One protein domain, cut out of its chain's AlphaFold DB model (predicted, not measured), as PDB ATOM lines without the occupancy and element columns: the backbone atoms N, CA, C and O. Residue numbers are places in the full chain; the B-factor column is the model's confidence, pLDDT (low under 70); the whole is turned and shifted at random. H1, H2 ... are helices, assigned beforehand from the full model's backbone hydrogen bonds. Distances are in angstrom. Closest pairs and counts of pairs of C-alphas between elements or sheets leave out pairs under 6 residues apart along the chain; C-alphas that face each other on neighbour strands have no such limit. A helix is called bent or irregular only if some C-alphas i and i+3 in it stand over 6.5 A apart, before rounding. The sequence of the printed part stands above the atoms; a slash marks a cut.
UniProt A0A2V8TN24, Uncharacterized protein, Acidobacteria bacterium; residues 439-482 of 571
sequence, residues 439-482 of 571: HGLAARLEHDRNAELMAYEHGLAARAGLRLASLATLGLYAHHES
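AT A GLANCE: This is residues 439 to 482 of the 571 residues of an uncharacterized protein of Acidobacteria bacterium (UniProt A0A2V8TN24). Two helices, H1 and H2, make an open V, meeting near its point where a tight link joins them. The unnamed tail, residues 473 to 482, folds back from the far end of H2 into the opening of the V and leaves its plane on one side, while residues 439 to 446 of H1 stick out. The printed part has 44 residues, with two named helices in the order H1, H2 and no named strand; the class is all helix. It is only just compact, close to loose, with a radius of gyration of the C-alphas of 11.1 A, and spans 28 by 25 by 15 A.

IN THESE COORDINATES: H1 is residues 439 to 457, 26.1 A from first to last C-alpha, beginning with C-alpha 439 at (174.070, 127.998, 132.285). It is neither bent nor irregular, but only just: C-alphas 439 and 442 are 6.4 A apart. H2 is residues 460 to 472, 18.2 A long, ending with C-alpha 472 at (149.799, 121.196, 138.486). C-alpha 482, the last printed, is at (167.662, 111.039, 130.890).

HOW THE PARTS SIT: H1 and H2 are close but not clearly touching, with 2 pairs of C-alphas within 8 A. Their closest C-alphas, those of Ala 455 and Arg 463, are 7.6 A apart. They run opposite ways at a steep tilt of 45 degrees, and their centres are 16.7 A apart. Every O i to N i+4 pair is within hydrogen-bond range in H2, and 14 of 15 are in H1.

THE WHOLE: The two C-alphas farthest apart, those of His 439 and Ala 461, are 30.9 A apart. The printed part has no cut, and the link from H1 to H2 is tight. The mean pLDDT of the printed part is 72.1; residues 458 to 465, 467 to 469 and 471 to 482 are under 70.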
ATOM      1  N   HIS A 439     175.490 127.949 131.926       86.75
ATOM      2  CA  HIS A 439     174.070 127.998 132.285       86.75
ATOM      3  C   HIS A 439     173.264 128.935 131.376       86.75
ATOM      4  O   HIS A 439     172.060 129.119 131.571       86.75
ATOM      5  N   GLY A 440     173.922 129.524 130.376       87.88
ATOM      6  CA  GLY A 440     173.352 130.460 129.433       87.88
ATOM      7  C   GLY A 440     172.762 129.769 128.206       87.88
ATOM      8  O   GLY A 440     171.641 129.247 128.236       87.88
ATOM      9  N   LEU A 441     173.469 129.857 127.078       89.44
ATOM     10  CA  LEU A 441     172.989 129.326 125.801       89.44
ATOM     11  C   LEU A 441     173.017 127.796 125.763       89.44
ATOM     12  O   LEU A 441     172.061 127.204 125.269       89.44
ATOM     13  N   ALA A 442     174.062 127.166 126.305       88.25
ATOM     14  CA  ALA A 442     174.214 125.712 126.282       88.25
ATOM     15  C   ALA A 442     173.060 125.008 127.018       88.25
ATOM     16  O   ALA A 442     172.380 124.164 126.437       88.25
ATOM     17  N   ALA A 443     172.741 125.446 128.241       87.56
ATOM     18  CA  ALA A 443     171.597 124.926 128.996       87.56
ATOM     19  C   ALA A 443     170.254 125.133 128.269       87.56
ATOM     20  O   ALA A 443     169.358 124.289 128.319       87.56
ATOM     21  N   ARG A 444     170.097 126.258 127.559       89.12
ATOM     22  CA  ARG A 444     168.896 126.516 126.757       89.12
ATOM     23  C   ARG A 444     168.801 125.582 125.550       89.12
ATOM     24  O   ARG A 444     167.713 125.089 125.268       89.12
ATOM     25  N   LEU A 445     169.915 125.337 124.860       88.94
ATOM     26  CA  LEU A 445     169.978 124.400 123.739       88.94
ATOM     27  C   LEU A 445     169.605 122.989 124.176       88.94
ATOM     28  O   LEU A 445     168.781 122.358 123.523       88.94
ATOM     29  N   GLU A 446     170.136 122.529 125.305       86.75
ATOM     30  CA  GLU A 446     169.792 121.227 125.876       86.75
ATOM     31  C   GLU A 446     168.292 121.126 126.191       86.75
ATOM     32  O   GLU A 446     167.630 120.167 125.792       86.75
ATOM     33  N   HIS A 447     167.711 122.160 126.809       85.69
ATOM     34  CA  HIS A 447     166.269 122.208 127.054       85.69
ATOM     35  C   HIS A 447     165.446 122.125 125.757       85.69
ATOM     36  O   HIS A 447     164.433 121.424 125.704       85.69
ATOM     37  N   ASP A 448     165.866 122.821 124.698       86.94
ATOM     38  CA  ASP A 448     165.162 122.788 123.417       86.94
ATOM     39  C   ASP A 448     165.359 121.475 122.650       86.94
ATOM     40  O   ASP A 448     164.423 121.041 121.977       86.94
ATOM     41  N   ARG A 449     166.530 120.832 122.749       87.31
ATOM     42  CA  ARG A 449     166.789 119.485 122.207       87.31
ATOM     43  C   ARG A 449     165.902 118.450 122.891       87.31
ATOM     44  O   ARG A 449     165.231 117.683 122.211       87.31
ATOM     45  N   ASN A 450     165.784 118.519 124.214       83.12
ATOM     46  CA  ASN A 450     164.865 117.668 124.968       83.12
ATOM     47  C   ASN A 450     163.407 117.922 124.558       83.12
ATOM     48  O   ASN A 450     162.651 116.989 124.320       83.12
ATOM     49  N   ALA A 451     162.996 119.184 124.407       81.12
ATOM     50  CA  ALA A 451     161.640 119.508 123.956       81.12
ATOM     51  C   ALA A 451     161.346 119.044 122.513       81.12
ATOM     52  O   ALA A 451     160.186 118.776 122.183       81.12
ATOM     53  N   GLU A 452     162.369 119.005 121.659       82.69
ATOM     54  CA  GLU A 452     162.315 118.478 120.295       82.69
ATOM     55  C   GLU A 452     162.163 116.957 120.302       82.69
ATOM     56  O   GLU A 452     161.249 116.444 119.663       82.69
ATOM     57  N   LEU A 453     162.973 116.258 121.090       81.25
ATOM     58  CA  LEU A 453     162.938 114.805 121.187       81.25
ATOM     59  C   LEU A 453     161.609 114.306 121.785       81.25
ATOM     60  O   LEU A 453     160.914 113.500 121.169       81.25
ATOM     61  N   MET A 454     161.116 114.977 122.828       75.69
ATOM     62  CA  MET A 454     159.762 114.781 123.362       75.69
ATOM     63  C   MET A 454     158.653 114.957 122.313       75.69
ATOM     64  O   MET A 454     157.547 114.430 122.461       75.69
ATOM     65  N   ALA A 455     158.880 115.776 121.278       75.81
ATOM     66  CA  ALA A 455     157.915 115.969 120.199       75.81
ATOM     67  C   ALA A 455     157.899 114.813 119.192       75.81
ATOM     68  O   ALA A 455     156.851 114.632 118.560       75.81
ATOM     69  N   TYR A 456     159.005 114.075 119.070       74.19
ATOM     70  CA  TYR A 456     159.120 112.853 118.279       74.19
ATOM     71  C   TYR A 456     158.548 111.646 119.034       74.19
ATOM     72  O   TYR A 456     157.695 110.951 118.484       74.19
ATOM     73  N   GLU A 457     158.895 111.467 120.313       70.12
ATOM     74  CA  GLU A 457     158.473 110.291 121.093       70.12
ATOM     75  C   GLU A 457     156.994 110.315 121.494       70.12
ATOM     76  O   GLU A 457     156.316 109.286 121.547       70.12
ATOM     77  N   HIS A 458     156.450 111.503 121.775       69.88
ATOM     78  CA  HIS A 458     155.124 111.614 122.365       69.88
ATOM     79  C   HIS A 458     154.087 112.272 121.449       69.88
ATOM     80  O   HIS A 458     154.205 113.409 120.965       69.88
ATOM     81  N   GLY A 459     152.949 111.584 121.319       65.50
ATOM     82  CA  GLY A 459     151.740 112.129 120.713       65.50
ATOM     83  C   GLY A 459     151.273 113.428 121.387       65.50
ATOM     84  O   GLY A 459     151.610 113.737 122.531       65.50
ATOM     85  N   LEU A 460     150.453 114.210 120.675       63.62
ATOM     86  CA  LEU A 460     149.946 115.503 121.164       63.62
ATOM     87  C   LEU A 460     149.244 115.393 122.530       63.62
ATOM     88  O   LEU A 460     149.399 116.283 123.364       63.62
ATOM     89  N   ALA A 461     148.519 114.295 122.774       63.53
ATOM     90  CA  ALA A 461     147.817 114.043 124.034       63.53
ATOM     91  C   ALA A 461     148.777 113.795 125.212       63.53
ATOM     92  O   ALA A 461     148.621 114.406 126.268       63.53
ATOM     93  N   ALA A 462     149.811 112.971 125.015       68.19
ATOM     94  CA  ALA A 462     150.823 112.695 126.035       68.19
ATOM     95  C   ALA A 462     151.610 113.967 126.402       68.19
ATOM     96  O   ALA A 462     151.779 114.283 127.578       68.19
ATOM     97  N   ARG A 463     151.973 114.785 125.404       68.56
ATOM     98  CA  ARG A 463     152.630 116.086 125.632       68.56
ATOM     99  C   ARG A 463     151.757 117.082 126.391       68.56
ATOM    100  O   ARG A 463     152.261 117.823 127.233       68.56
ATOM    101  N   ALA A 464     150.458 117.126 126.093       65.44
ATOM    102  CA  ALA A 464     149.519 117.966 126.830       65.44
ATOM    103  C   ALA A 464     149.400 117.515 128.295       65.44
ATOM    104  O   ALA A 464     149.446 118.358 129.189       65.44
ATOM    105  N   GLY A 465     149.336 116.200 128.539       65.25
ATOM    106  CA  GLY A 465     149.330 115.619 129.882       65.25
ATOM    107  C   GLY A 465     150.577 115.977 130.693       65.25
ATOM    108  O   GLY A 465     150.457 116.457 131.818       65.25
ATOM    109  N   LEU A 466     151.769 115.852 130.104       71.38
ATOM    110  CA  LEU A 466     153.032 116.195 130.773       71.38
ATOM    111  C   LEU A 466     153.147 117.693 131.101       71.38
ATOM    112  O   LEU A 466     153.600 118.055 132.186       71.38
ATOM    113  N   ARG A 467     152.669 118.578 130.214       63.44
ATOM    114  CA  ARG A 467     152.600 120.026 130.493       63.44
ATOM    115  C   ARG A 467     151.584 120.378 131.580       63.44
ATOM    116  O   ARG A 467     151.802 121.313 132.348       63.44
ATOM    117  N   LEU A 468     150.465 119.659 131.647       66.69
ATOM    118  CA  LEU A 468     149.501 119.826 132.732       66.69
ATOM    119  C   LEU A 468     150.078 119.334 134.059       66.69
ATOM    120  O   LEU A 468     149.891 120.008 135.065       66.69
ATOM    121  N   ALA A 469     150.841 118.240 134.062       67.38
ATOM    122  CA  ALA A 469     151.543 117.757 135.248       67.38
ATOM    123  C   ALA A 469     152.590 118.766 135.749       67.38
ATOM    124  O   ALA A 469     152.649 119.041 136.949       67.38
ATOM    125  N   SER A 470     153.361 119.397 134.853       70.31
ATOM    126  CA  SER A 470     154.297 120.458 135.249       70.31
ATOM    127  C   SER A 470     153.575 121.684 135.815       70.31
ATOM    128  O   SER A 470     154.012 122.255 136.807       70.31
ATOM    129  N   LEU A 471     152.440 122.087 135.232       65.44
ATOM    130  CA  LEU A 471     151.628 123.199 135.748       65.44
ATOM    131  C   LEU A 471     150.988 122.871 137.105       65.44
ATOM    132  O   LEU A 471     151.030 123.696 138.015       65.44
ATOM    133  N   ALA A 472     150.433 121.667 137.254       64.38
ATOM    134  CA  ALA A 472     149.799 121.196 138.486       64.38
ATOM    135  C   ALA A 472     150.797 121.078 139.646       64.38
ATOM    136  O   ALA A 472     150.433 121.275 140.802       64.38
ATOM    137  N   THR A 473     152.063 120.809 139.336       69.06
ATOM    138  CA  THR A 473     153.157 120.749 140.313       69.06
ATOM    139  C   THR A 473     153.893 122.081 140.470       69.06
ATOM    140  O   THR A 473     154.966 122.112 141.066       69.06
ATOM    141  N   LEU A 474     153.347 123.185 139.940       64.19
ATOM    142  CA  LEU A 474     153.961 124.521 139.986       64.19
ATOM    143  C   LEU A 474     155.407 124.549 139.452       64.19
ATOM    144  O   LEU A 474     156.232 125.341 139.901       64.19
ATOM    145  N   GLY A 475     155.719 123.685 138.486       51.41
ATOM    146  CA  GLY A 475     157.041 123.556 137.876       51.41
ATOM    147  C   GLY A 475     158.005 122.613 138.602       51.41
ATOM    148  O   GLY A 475     159.127 122.459 138.133       51.41
ATOM    149  N   LEU A 476     157.594 121.958 139.698       62.34
ATOM    150  CA  LEU A 476     158.434 120.976 140.402       62.34
ATOM    151  C   LEU A 476     158.645 119.695 139.586       62.34
ATOM    152  O   LEU A 476     159.684 119.050 139.708       62.34
ATOM    153  N   TYR A 477     157.678 119.331 138.739       50.53
ATOM    154  CA  TYR A 477     157.837 118.252 137.773       50.53
ATOM    155  C   TYR A 477     158.247 118.817 136.414       50.53
ATOM    156  O   TYR A 477     157.446 119.441 135.715       50.53
ATOM    157  N   ALA A 478     159.487 118.549 136.021       59.66
ATOM    158  CA  ALA A 478     159.965 118.744 134.664       59.66
ATOM    159  C   ALA A 478     160.368 117.376 134.111       59.66
ATOM    160  O   ALA A 478     161.327 116.762 134.583       59.66
ATOM    161  N   HIS A 479     159.592 116.879 133.146       62.25
ATOM    162  CA  HIS A 479     159.916 115.630 132.474       62.25
ATOM    163  C   HIS A 479     161.146 115.854 131.598       62.25
ATOM    164  O   HIS A 479     161.104 116.656 130.665       62.25
ATOM    165  N   HIS A 480     162.226 115.167 131.942       59.44
ATOM    166  CA  HIS A 480     163.442 115.112 131.154       59.44
ATOM    167  C   HIS A 480     163.640 113.663 130.756       59.44
ATOM    168  O   HIS A 480     163.603 112.775 131.612       59.44
ATOM    169  N   GLU A 481     163.877 113.434 129.476       57.41
ATOM    170  CA  GLU A 481     164.506 112.195 129.067       57.41
ATOM    171  C   GLU A 481     165.951 112.213 129.571       57.41
ATOM    172  O   GLU A 481     166.604 113.258 129.591       57.41
ATOM    173  N   SER A 482     166.418 111.092 130.119       48.81
ATOM    174  CA  SER A 482     167.662 111.039 130.890       48.81
ATOM    175  C   SER A 482     168.853 111.571 130.082       48.81
ATOM    176  O   SER A 482     169.224 110.953 129.084       48.81
TER     177      SER A 482